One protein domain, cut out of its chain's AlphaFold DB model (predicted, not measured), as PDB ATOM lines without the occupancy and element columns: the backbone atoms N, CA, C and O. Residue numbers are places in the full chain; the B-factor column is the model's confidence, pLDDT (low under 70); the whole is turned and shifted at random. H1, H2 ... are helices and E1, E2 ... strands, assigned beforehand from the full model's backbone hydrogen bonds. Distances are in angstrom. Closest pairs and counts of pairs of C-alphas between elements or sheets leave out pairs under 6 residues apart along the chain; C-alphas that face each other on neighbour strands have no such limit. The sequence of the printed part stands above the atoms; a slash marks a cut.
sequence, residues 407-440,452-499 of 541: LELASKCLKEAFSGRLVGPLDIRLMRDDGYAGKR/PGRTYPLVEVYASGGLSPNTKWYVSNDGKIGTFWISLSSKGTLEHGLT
ATOM      1  N   LEU A 407      38.059 -27.020 -24.226       80.38
ATOM      2  CA  LEU A 407      38.257 -27.268 -22.795       80.38
ATOM      3  C   LEU A 407      37.066 -26.800 -21.951       80.38
ATOM      4  O   LEU A 407      36.680 -27.492 -21.009       80.38
ATOM      5  N   GLU A 408      36.441 -25.675 -22.298       80.75
ATOM      6  CA  GLU A 408      35.253 -25.184 -21.595       80.75
ATOM      7  C   GLU A 408      34.031 -26.056 -21.877       80.75
ATOM      8  O   GLU A 408      33.304 -26.426 -20.954       80.75
ATOM      9  N   LEU A 409      33.839 -26.445 -23.142       79.25
ATOM     10  CA  LEU A 409      32.794 -27.386 -23.546       79.25
ATOM     11  C   LEU A 409      32.991 -28.748 -22.873       79.25
ATOM     12  O   LEU A 409      32.055 -29.273 -22.275       79.25
ATOM     13  N   ALA A 410      34.215 -29.282 -22.881       79.94
ATOM     14  CA  ALA A 410      34.565 -30.512 -22.178       79.94
ATOM     15  C   ALA A 410      34.286 -30.415 -20.675       79.94
ATOM     16  O   ALA A 410      33.696 -31.328 -20.102       79.94
ATOM     17  N   SER A 411      34.654 -29.297 -20.043       80.88
ATOM     18  CA  SER A 411      34.399 -29.058 -18.620       80.88
ATOM     19  C   SER A 411      32.904 -29.047 -18.302       80.88
ATOM     20  O   SER A 411      32.492 -29.661 -17.320       80.88
ATOM     21  N   LYS A 412      32.089 -28.373 -19.127       79.94
ATOM     22  CA  LYS A 412      30.624 -28.342 -18.984       79.94
ATOM     23  C   LYS A 412      30.027 -29.739 -19.163       79.94
ATOM     24  O   LYS A 412      29.348 -30.214 -18.259       79.94
ATOM     25  N   CYS A 413      30.373 -30.441 -20.244       76.81
ATOM     26  CA  CYS A 413      29.884 -31.796 -20.508       76.81
ATOM     27  C   CYS A 413      30.262 -32.791 -19.401       76.81
ATOM     28  O   CYS A 413      29.434 -33.610 -19.014       76.81
ATOM     29  N   LEU A 414      31.489 -32.733 -18.870       76.19
ATOM     30  CA  LEU A 414      31.912 -33.615 -17.777       76.19
ATOM     31  C   LEU A 414      31.195 -33.270 -16.465       76.19
ATOM     32  O   LEU A 414      30.745 -34.176 -15.767       76.19
ATOM     33  N   LYS A 415      31.031 -31.981 -16.137       78.88
ATOM     34  CA  LYS A 415      30.254 -31.550 -14.960       78.88
ATOM     35  C   LYS A 415      28.801 -32.013 -15.038       78.88
ATOM     36  O   LYS A 415      28.276 -32.499 -14.043       78.88
ATOM     37  N   GLU A 416      28.174 -31.902 -16.206       74.62
ATOM     38  CA  GLU A 416      26.813 -32.391 -16.447       74.62
ATOM     39  C   GLU A 416      26.740 -33.919 -16.324       74.62
ATOM     40  O   GLU A 416      25.921 -34.436 -15.562       74.62
ATOM     41  N   ALA A 417      27.643 -34.648 -16.991       68.88
ATOM     42  CA  ALA A 417      27.675 -36.112 -16.997       68.88
ATOM     43  C   ALA A 417      27.891 -36.734 -15.604       68.88
ATOM     44  O   ALA A 417      27.371 -37.817 -15.318       68.88
ATOM     45  N   PHE A 418      28.650 -36.056 -14.740       71.00
ATOM     46  CA  PHE A 418      28.974 -36.516 -13.387       71.00
ATOM     47  C   PHE A 418      28.191 -35.805 -12.274       71.00
ATOM     48  O   PHE A 418      28.429 -36.080 -11.094       71.00
ATOM     49  N   SER A 419      27.247 -34.926 -12.624       65.62
ATOM     50  CA  SER A 419      26.420 -34.203 -11.654       65.62
ATOM     51  C   SER A 419      25.702 -35.171 -10.699       65.62
ATOM     52  O   SER A 419      25.054 -36.131 -11.115       65.62
ATOM     53  N   GLY A 420      25.897 -34.975  -9.388       61.91
ATOM     54  CA  GLY A 420      25.335 -35.829  -8.332       61.91
ATOM     55  C   GLY A 420      25.969 -37.222  -8.178       61.91
ATOM     56  O   GLY A 420      25.529 -37.984  -7.323       61.91
ATOM     57  N   ARG A 421      26.988 -37.567  -8.981       62.12
ATOM     58  CA  ARG A 421      27.630 -38.898  -8.992       62.12
ATOM     59  C   ARG A 421      29.082 -38.875  -8.517       62.12
ATOM     60  O   ARG A 421      29.545 -39.865  -7.959       62.12
ATOM     61  N   LEU A 422      29.791 -37.764  -8.732       64.06
ATOM     62  CA  LEU A 422      31.179 -37.571  -8.300       64.06
ATOM     63  C   LEU A 422      31.425 -36.158  -7.785       64.06
ATOM     64  O   LEU A 422      30.966 -35.181  -8.376       64.06
ATOM     65  N   VAL A 423      32.217 -36.058  -6.719       59.47
ATOM     66  CA  VAL A 423      32.773 -34.791  -6.234       59.47
ATOM     67  C   VAL A 423      34.101 -34.557  -6.957       59.47
ATOM     68  O   VAL A 423      34.964 -35.428  -6.937       59.47
ATOM     69  N   GLY A 424      34.254 -33.409  -7.622       66.38
ATOM     70  CA  GLY A 424      35.504 -33.029  -8.301       66.38
ATOM     71  C   GLY A 424      35.881 -33.866  -9.540       66.38
ATOM     72  O   GLY A 424      37.023 -34.305  -9.643       66.38
ATOM     73  N   PRO A 425      34.993 -34.085 -10.537       66.31
ATOM     74  CA  PRO A 425      35.324 -34.882 -11.730       66.31
ATOM     75  C   PRO A 425      36.461 -34.288 -12.582       66.31
ATOM     76  O   PRO A 425      37.068 -34.995 -13.383       66.31
ATOM     77  N   LEU A 426      36.760 -32.994 -12.421       71.69
ATOM     78  CA  LEU A 426      37.867 -32.319 -13.104       71.69
ATOM     79  C   LEU A 426      39.235 -32.599 -12.461       71.69
ATOM     80  O   LEU A 426      40.252 -32.410 -13.124       71.69
ATOM     81  N   ASP A 427      39.258 -33.095 -11.221       79.44
ATOM     82  CA  ASP A 427      40.488 -33.408 -10.482       79.44
ATOM     83  C   ASP A 427      41.018 -34.815 -10.809       79.44
ATOM     84  O   ASP A 427      42.110 -35.200 -10.387       79.44
ATOM     85  N   ILE A 428      40.260 -35.591 -11.594       82.25
ATOM     86  CA  ILE A 428      40.637 -36.937 -12.022       82.25
ATOM     87  C   ILE A 428      41.844 -36.854 -12.955       82.25
ATOM     88  O   ILE A 428      41.800 -36.215 -14.012       82.25
ATOM     89  N   ARG A 429      42.910 -37.566 -12.588       85.31
ATOM     90  CA  ARG A 429      44.132 -37.689 -13.382       85.31
ATOM     91  C   ARG A 429      44.243 -39.073 -14.008       85.31
ATOM     92  O   ARG A 429      43.988 -40.088 -13.365       85.31
ATOM     93  N   LEU A 430      44.623 -39.095 -15.280       85.25
ATOM     94  CA  LEU A 430      44.688 -40.270 -16.134       85.25
ATOM     95  C   LEU A 430      46.105 -40.520 -16.627       85.25
ATOM     96  O   LEU A 430      46.816 -39.588 -16.989       85.25
ATOM     97  N   MET A 431      46.487 -41.780 -16.751       85.69
ATOM     98  CA  MET A 431      47.709 -42.204 -17.427       85.69
ATOM     99  C   MET A 431      47.404 -43.275 -18.475       85.69
ATOM    100  O   MET A 431      46.385 -43.958 -18.409       85.69
ATOM    101  N   ARG A 432      48.253 -43.377 -19.499       79.25
ATOM    102  CA  ARG A 432      48.020 -44.251 -20.665       79.25
ATOM    103  C   ARG A 432      48.471 -45.698 -20.438       79.25
ATOM    104  O   ARG A 432      48.003 -46.598 -21.123       79.25
ATOM    105  N   ASP A 433      49.382 -45.887 -19.495       72.00
ATOM    106  CA  ASP A 433      49.932 -47.169 -19.060       72.00
ATOM    107  C   ASP A 433      49.459 -47.414 -17.622       72.00
ATOM    108  O   ASP A 433      49.325 -46.451 -16.875       72.00
ATOM    109  N   ASP A 434      49.173 -48.654 -17.226       64.81
ATOM    110  CA  ASP A 434      48.708 -48.982 -15.870       64.81
ATOM    111  C   ASP A 434      49.840 -49.054 -14.830       64.81
ATOM    112  O   ASP A 434      49.585 -49.336 -13.656       64.81
ATOM    113  N   GLY A 435      51.076 -48.761 -15.252       59.94
ATOM    114  CA  GLY A 435      52.277 -48.818 -14.420       59.94
ATOM    115  C   GLY A 435      52.827 -50.237 -14.245       59.94
ATOM    116  O   GLY A 435      53.889 -50.407 -13.646       59.94
ATOM    117  N   TYR A 436      52.142 -51.253 -14.792       56.31
ATOM    118  CA  TYR A 436      52.510 -52.670 -14.719       56.31
ATOM    119  C   TYR A 436      52.316 -53.450 -16.036       56.31
ATOM    120  O   TYR A 436      52.583 -54.658 -16.069       56.31
ATOM    121  N   ALA A 437      51.919 -52.805 -17.136       47.06
ATOM    122  CA  ALA A 437      51.675 -53.434 -18.428       47.06
ATOM    123  C   ALA A 437      52.993 -53.755 -19.159       47.06
ATOM    124  O   ALA A 437      53.316 -53.170 -20.183       47.06
ATOM    125  N   GLY A 438      53.725 -54.746 -18.635       45.09
ATOM    126  CA  GLY A 438      54.687 -55.601 -19.345       45.09
ATOM    127  C   GLY A 438      55.867 -54.869 -20.001       45.09
ATOM    128  O   GLY A 438      55.755 -54.306 -21.079       45.09
ATOM    129  N   LYS A 439      57.091 -54.968 -19.479       41.66
ATOM    130  CA  LYS A 439      57.833 -56.233 -19.375       41.66
ATOM    131  C   LYS A 439      58.628 -56.300 -18.066       41.66
ATOM    132  O   LYS A 439      59.766 -55.842 -18.009       41.66
ATOM    133  N   ARG A 440      58.108 -57.003 -17.054       45.25
ATOM    134  CA  ARG A 440      59.004 -57.784 -16.191       45.25
ATOM    135  C   ARG A 440      59.526 -58.929 -17.055       45.25
ATOM    136  O   ARG A 440      58.860 -59.943 -17.216       45.25
ATOM    137  N   PRO A 452      57.431 -42.685 -11.702       71.44
ATOM    138  CA  PRO A 452      56.128 -42.123 -12.047       71.44
ATOM    139  C   PRO A 452      56.011 -41.817 -13.544       71.44
ATOM    140  O   PRO A 452      56.821 -41.076 -14.106       71.44
ATOM    141  N   GLY A 453      54.976 -42.351 -14.183       71.25
ATOM    142  CA  GLY A 453      54.549 -41.970 -15.520       71.25
ATOM    143  C   GLY A 453      53.869 -40.597 -15.548       71.25
ATOM    144  O   GLY A 453      53.463 -40.037 -14.528       71.25
ATOM    145  N   ARG A 454      53.717 -40.034 -16.753       81.25
ATOM    146  CA  ARG A 454      52.992 -38.768 -16.950       81.25
ATOM    147  C   ARG A 454      51.490 -38.974 -16.756       81.25
ATOM    148  O   ARG A 454      50.899 -39.838 -17.405       81.25
ATOM    149  N   THR A 455      50.880 -38.127 -15.932       84.94
ATOM    150  CA  THR A 455      49.427 -38.074 -15.727       84.94
ATOM    151  C   THR A 455      48.823 -36.830 -16.378       84.94
ATOM    152  O   THR A 455      49.437 -35.762 -16.370       84.94
ATOM    153  N   TYR A 456      47.607 -36.956 -16.902       87.62
ATOM    154  CA  TYR A 456      46.864 -35.928 -17.631       87.62
ATOM    155  C   TYR A 456      45.480 -35.727 -17.000       87.62
ATOM    156  O   TYR A 456      44.845 -36.715 -16.633       87.62
ATOM    157  N   PRO A 457      44.971 -34.495 -16.874       88.81
ATOM    158  CA  PRO A 457      43.601 -34.255 -16.429       88.81
ATOM    159  C   PRO A 457      42.566 -34.925 -17.345       88.81
ATOM    160  O   PRO A 457      42.671 -34.852 -18.571       88.81
ATOM    161  N   LEU A 458      41.517 -35.516 -16.765       85.00
ATOM    162  CA  LEU A 458      40.408 -36.131 -17.508       85.00
ATOM    163  C   LEU A 458      39.791 -35.163 -18.529       85.00
ATOM    164  O   LEU A 458      39.473 -35.565 -19.647       85.00
ATOM    165  N   VAL A 459      39.663 -33.885 -18.167       84.81
ATOM    166  CA  VAL A 459      39.132 -32.839 -19.051       84.81
ATOM    167  C   VAL A 459      39.972 -32.645 -20.312       84.81
ATOM    168  O   VAL A 459      39.410 -32.493 -21.393       84.81
ATOM    169  N   GLU A 460      41.299 -32.728 -20.211       85.25
ATOM    170  CA  GLU A 460      42.202 -32.604 -21.358       85.25
ATOM    171  C   GLU A 460      42.154 -33.853 -22.239       85.25
ATOM    172  O   GLU A 460      42.098 -33.761 -23.468       85.25
ATOM    173  N   VAL A 461      42.113 -35.039 -21.623       84.69
ATOM    174  CA  VAL A 461      41.996 -36.312 -22.351       84.69
ATOM    175  C   VAL A 461      40.647 -36.414 -23.071       84.69
ATOM    176  O   VAL A 461      40.581 -36.909 -24.196       84.69
ATOM    177  N   TYR A 462      39.573 -35.893 -22.477       81.69
ATOM    178  CA  TYR A 462      38.264 -35.819 -23.120       81.69
ATOM    179  C   TYR A 462      38.226 -34.753 -24.231       81.69
ATOM    180  O   TYR A 462      37.821 -35.055 -25.353       81.69
ATOM    181  N   ALA A 463      38.721 -33.534 -23.976       81.00
ATOM    182  CA  ALA A 463      38.750 -32.439 -24.956       81.00
ATOM    183  C   ALA A 463      39.618 -32.741 -26.193       81.00
ATOM    184  O   ALA A 463      39.327 -32.264 -27.293       81.00
ATOM    185  N   SER A 464      40.673 -33.541 -26.020       79.75
ATOM    186  CA  SER A 464      41.554 -33.998 -27.102       79.75
ATOM    187  C   SER A 464      40.998 -35.185 -27.898       79.75
ATOM    188  O   SER A 464      41.580 -35.551 -28.918       79.75
ATOM    189  N   GLY A 465      39.882 -35.790 -27.468       78.94
ATOM    190  CA  GLY A 465      39.349 -37.017 -28.071       78.94
ATOM    191  C   GLY A 465      40.174 -38.269 -27.745       78.94
ATOM    192  O   GLY A 465      40.061 -39.280 -28.434       78.94
ATOM    193  N   GLY A 466      41.016 -38.217 -26.707       79.94
ATOM    194  CA  GLY A 466      41.851 -39.335 -26.267       79.94
ATOM    195  C   GLY A 466      41.064 -40.489 -25.636       79.94
ATOM    196  O   GLY A 466      41.552 -41.626 -25.637       79.94
ATOM    197  N   LEU A 467      39.854 -40.226 -25.126       80.50
ATOM    198  CA  LEU A 467      38.900 -41.258 -24.713       80.50
ATOM    199  C   LEU A 467      38.198 -41.823 -25.953       80.50
ATOM    200  O   LEU A 467      37.300 -41.196 -26.510       80.50
ATOM    201  N   SER A 468      38.612 -43.010 -26.385       77.69
ATOM    202  CA  SER A 468      38.052 -43.702 -27.545       77.69
ATOM    203  C   SER A 468      37.741 -45.163 -27.198       77.69
ATOM    204  O   SER A 468      38.266 -45.669 -26.203       77.69
ATOM    205  N   PRO A 469      36.957 -45.879 -28.024       76.56
ATOM    206  CA  PRO A 469      36.593 -47.272 -27.742       76.56
ATOM    207  C   PRO A 469      37.801 -48.208 -27.653       76.56
ATOM    208  O   PRO A 469      37.766 -49.213 -26.949       76.56
ATOM    209  N   ASN A 470      38.890 -47.850 -28.336       77.69
ATOM    210  CA  ASN A 470      40.103 -48.659 -28.425       77.69
ATOM    211  C   ASN A 470      41.208 -48.182 -27.471       77.69
ATOM    212  O   ASN A 470      42.301 -48.749 -27.480       77.69
ATOM    213  N   THR A 471      40.965 -47.142 -26.667       81.25
ATOM    214  CA  THR A 471      41.955 -46.608 -25.726       81.25
ATOM    215  C   THR A 471      41.467 -46.723 -24.290       81.25
ATOM    216  O   THR A 471      40.425 -46.190 -23.917       81.25
ATOM    217  N   LYS A 472      42.266 -47.403 -23.465       84.81
ATOM    218  CA  LYS A 472      42.089 -47.432 -22.014       84.81
ATOM    219  C   LYS A 472      43.009 -46.406 -21.375       84.81
ATOM    220  O   LYS A 472      44.185 -46.322 -21.722       84.81
ATOM    221  N   TRP A 473      42.452 -45.644 -20.450       86.56
ATOM    222  CA  TRP A 473      43.173 -44.710 -19.600       86.56
ATOM    223  C   TRP A 473      42.995 -45.131 -18.155       86.56
ATOM    224  O   TRP A 473      41.907 -45.526 -17.766       86.56
ATOM    225  N   TYR A 474      44.040 -45.044 -17.354       85.88
ATOM    226  CA  TYR A 474      44.036 -45.521 -15.982       85.88
ATOM    227  C   TYR A 474      44.020 -44.342 -15.027       85.88
ATOM    228  O   TYR A 474      44.835 -43.430 -15.161       85.88
ATOM    229  N   VAL A 475      43.102 -44.352 -14.063       84.38
ATOM    230  CA  VAL A 475      43.042 -43.301 -13.048       84.38
ATOM    231  C   VAL A 475      44.182 -43.492 -12.057       84.38
ATOM    232  O   VAL A 475      44.284 -44.531 -11.395       84.38
ATOM    233  N   SER A 476      45.045 -42.482 -11.978       81.88
ATOM    234  CA  SER A 476      46.237 -42.479 -11.137       81.88
ATOM    235  C   SER A 476      46.594 -41.063 -10.704       81.88
ATOM    236  O   SER A 476      46.792 -40.177 -11.538       81.88
ATOM    237  N   ASN A 477      46.707 -40.866  -9.390       77.00
ATOM    238  CA  ASN A 477      47.096 -39.585  -8.802       77.00
ATOM    239  C   ASN A 477      48.619 -39.427  -8.705       77.00
ATOM    240  O   ASN A 477      49.117 -38.305  -8.736       77.00
ATOM    241  N   ASP A 478      49.354 -40.535  -8.604       72.44
ATOM    242  CA  ASP A 478      50.806 -40.564  -8.411       72.44
ATOM    243  C   ASP A 478      51.580 -40.927  -9.688       72.44
ATOM    244  O   ASP A 478      52.806 -40.839  -9.704       72.44
ATOM    245  N   GLY A 479      50.876 -41.332 -10.752       71.38
ATOM    246  CA  GLY A 479      51.460 -41.780 -12.014       71.38
ATOM    247  C   GLY A 479      52.180 -43.123 -11.914       71.38
ATOM    248  O   GLY A 479      52.849 -43.512 -12.867       71.38
ATOM    249  N   LYS A 480      52.090 -43.821 -10.777       72.06
ATOM    250  CA  LYS A 480      52.793 -45.089 -10.547       72.06
ATOM    251  C   LYS A 480      51.872 -46.285 -10.715       72.06
ATOM    252  O   LYS A 480      52.296 -47.283 -11.281       72.06
ATOM    253  N   ILE A 481      50.641 -46.203 -10.206       71.81
ATOM    254  CA  ILE A 481      49.695 -47.327 -10.220       71.81
ATOM    255  C   ILE A 481      48.319 -46.853 -10.680       71.81
ATOM    256  O   ILE A 481      47.800 -45.834 -10.219       71.81
ATOM    257  N   GLY A 482      47.727 -47.608 -11.608       73.12
ATOM    258  CA  GLY A 482      46.367 -47.394 -12.090       73.12
ATOM    259  C   GLY A 482      45.359 -48.136 -11.221       73.12
ATOM    260  O   GLY A 482      45.427 -49.358 -11.106       73.12
ATOM    261  N   THR A 483      44.401 -47.421 -10.633       69.19
ATOM    262  CA  THR A 483      43.388 -48.025  -9.740       69.19
ATOM    263  C   THR A 483      42.233 -48.674 -10.509       69.19
ATOM    264  O   THR A 483      41.820 -49.795 -10.216       69.19
ATOM    265  N   PHE A 484      41.734 -48.005 -11.544       77.88
ATOM    266  CA  PHE A 484      40.760 -48.536 -12.497       77.88
ATOM    267  C   PHE A 484      41.005 -47.901 -13.864       77.88
ATOM    268  O   PHE A 484      41.549 -46.798 -13.967       77.88
ATOM    269  N   TRP A 485      40.627 -48.614 -14.920       83.19
ATOM    270  CA  TRP A 485      40.648 -48.068 -16.270       83.19
ATOM    271  C   TRP A 485      39.306 -47.435 -16.607       83.19
ATOM    272  O   TRP A 485      38.266 -47.876 -16.120       83.19
ATOM    273  N   ILE A 486      39.348 -46.426 -17.467       81.94
ATOM    274  CA  ILE A 486      38.208 -45.795 -18.109       81.94
ATOM    275  C   ILE A 486      38.422 -45.774 -19.627       81.94
ATOM    276  O   ILE A 486      39.544 -45.600 -20.115       81.94
ATOM    277  N   SER A 487      37.348 -45.952 -20.382       81.56
ATOM    278  CA  SER A 487      37.298 -45.748 -21.831       81.56
ATOM    279  C   SER A 487      35.916 -45.231 -22.227       81.56
ATOM    280  O   SER A 487      34.989 -45.211 -21.416       81.56
ATOM    281  N   LEU A 488      35.767 -44.773 -23.468       80.38
ATOM    282  CA  LEU A 488      34.477 -44.332 -23.992       80.38
ATOM    283  C   LEU A 488      34.026 -45.299 -25.084       80.38
ATOM    284  O   LEU A 488      34.730 -45.471 -26.074       80.38
ATOM    285  N   SER A 489      32.863 -45.922 -24.919       75.19
ATOM    286  CA  SER A 489      32.308 -46.856 -25.898       75.19
ATOM    287  C   SER A 489      31.948 -46.155 -27.213       75.19
ATOM    288  O   SER A 489      31.786 -44.935 -27.271       75.19
ATOM    289  N   SER A 490      31.746 -46.925 -28.287       72.88
ATOM    290  CA  SER A 490      31.313 -46.390 -29.592       72.88
ATOM    291  C   SER A 490      29.947 -45.693 -29.545       72.88
ATOM    292  O   SER A 490      29.623 -44.908 -30.431       72.88
ATOM    293  N   LYS A 491      29.161 -45.950 -28.492       68.88
ATOM    294  CA  LYS A 491      27.872 -45.304 -28.207       68.88
ATOM    295  C   LYS A 491      28.011 -44.086 -27.283       68.88
ATOM    296  O   LYS A 491      27.005 -43.548 -26.828       68.88
ATOM    297  N   GLY A 492      29.242 -43.672 -26.982       62.78
ATOM    298  CA  GLY A 492      29.545 -42.545 -26.111       62.78
ATOM    299  C   GLY A 492      29.320 -42.840 -24.633       62.78
ATOM    300  O   GLY A 492      29.141 -41.903 -23.881       62.78
ATOM    301  N   THR A 493      29.284 -44.100 -24.192       68.81
ATOM    302  CA  THR A 493      29.103 -44.441 -22.768       68.81
ATOM    303  C   THR A 493      30.459 -44.614 -22.098       68.81
ATOM    304  O   THR A 493      31.328 -45.272 -22.662       68.81
ATOM    305  N   LEU A 494      30.652 -44.045 -20.906       71.94
ATOM    306  CA  LEU A 494      31.880 -44.255 -20.145       71.94
ATOM    307  C   LEU A 494      31.904 -45.687 -19.595       71.94
ATOM    308  O   LEU A 494      31.063 -46.057 -18.778       71.94
ATOM    309  N   GLU A 495      32.866 -46.478 -20.046       76.56
ATOM    310  CA  GLU A 495      33.143 -47.813 -19.530       76.56
ATOM    311  C   GLU A 495      34.280 -47.733 -18.520       76.56
ATOM    312  O   GLU A 495      35.214 -46.946 -18.680       76.56
ATOM    313  N   HIS A 496      34.206 -48.548 -17.471       76.75
ATOM    314  CA  HIS A 496      35.253 -48.627 -16.466       76.75
ATOM    315  C   HIS A 496      35.417 -50.050 -15.938       76.75
ATOM    316  O   HIS A 496      34.490 -50.862 -15.984       76.75
ATOM    317  N   GLY A 497      36.592 -50.355 -15.395       75.00
ATOM    318  CA  GLY A 497      36.849 -51.637 -14.748       75.00
ATOM    319  C   GLY A 497      38.064 -51.602 -13.829       75.00
ATOM    320  O   GLY A 497      38.977 -50.800 -14.019       75.00
ATOM    321  N   LEU A 498      38.073 -52.478 -12.825       71.62
ATOM    322  CA  LEU A 498      39.182 -52.600 -11.878       71.62
ATOM    323  C   LEU A 498      40.434 -53.169 -12.563       71.62
ATOM    324  O   LEU A 498      40.344 -54.008 -13.466       71.62
ATOM    325  N   THR A 499      41.607 -52.715 -12.127       65.62
ATOM    326  CA  THR A 499      42.885 -53.346 -12.477       65.62
ATOM    327  C   THR A 499      43.111 -54.583 -11.593       65.62
ATOM    328  O   THR A 499      42.560 -54.695 -10.500       65.62
TER     329      THR A 499
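This is residues 407 to 440 and 452 to 499 of the 541 residues of an uncharacterized protein of Pseudomonas moorei (UniProt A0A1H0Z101). A small, strongly twisted antiparallel sheet of four short strands has the short helix H2 packed on it, chiefly by E1, and the longer helix H1 packs on H2 on the side away from the sheet. H1 makes one end of the long axis, and the run to Arg 440 makes the other. The printed part has 82 residues, with two named helices and four named strands in the order H1, E1, H2, E2, E3, E4; the sheet's order is E1, E2, E3, E4. The class is mixed, helices and strands, with under half of the residues in named elements. The whole is compact, with a radius of gyration of the C-alphas of 12.5 A, yet elongated in outline, spanning 41 by 26 by 22 A.

Find C-alpha 407 at (38.257, -27.268, -22.795); from there H1 runs through residues 407 to 417, 15.0 A long. Next comes E1, residues 429 to 431, 7.0 A. Past the cut, H2 holds residues 458 to 463, 8.5 A, beginning at C-alpha 458 at (40.408, -36.131, -17.508). Then look for E2, residues 473 to 475, 6.7 A, and E3, residues 484 to 488, 13.8 A. E4, residues 494 to 498, also 13.8 A, ends at C-alpha 498 at (39.182, -52.600, -11.878).

Start at the sheet, only just strongly twisted, with C-alphas up to 4.2 A off its best plane. At its edge, E1 is antiparallel to E2; look for N 431 and O 474, 2.8 A apart. E2, E3 and E4 form a meander, each strand the antiparallel neighbour of the one before. In the hairpin E2 and E3, N 486 and O 473 are 2.7 A apart; in the hairpin E3 and E4, N 487 and O 495 are 2.9 A apart. H2 is on the sheet at a height of 9.1 A and stands up from it, its line rising 46 degrees. The closest C-alphas of E1 and H2 are those of Arg 429 and Leu 458, 5.8 A apart. H1 and H2 touch, closest at the C-alphas of Ala 410 and Ala 463, 5.4 A apart, at a steep tilt of 61 degrees, opposite ways. H1 is not on the sheet. In H1 and H2 every O i to N i+4 pair is within hydrogen-bond range.

The two C-alphas farthest apart, those of Glu 416 and Arg 440, are 41.0 A apart. Residues 441 to 451 are not printed, and C-alphas 440 and 452 stand 16.5 A apart across this cut. The link from H1 to E1 is long. The mean pLDDT of the printed part is 74.6; look for values under 70 at, among others, residues 419 to 425 and 434 to 440.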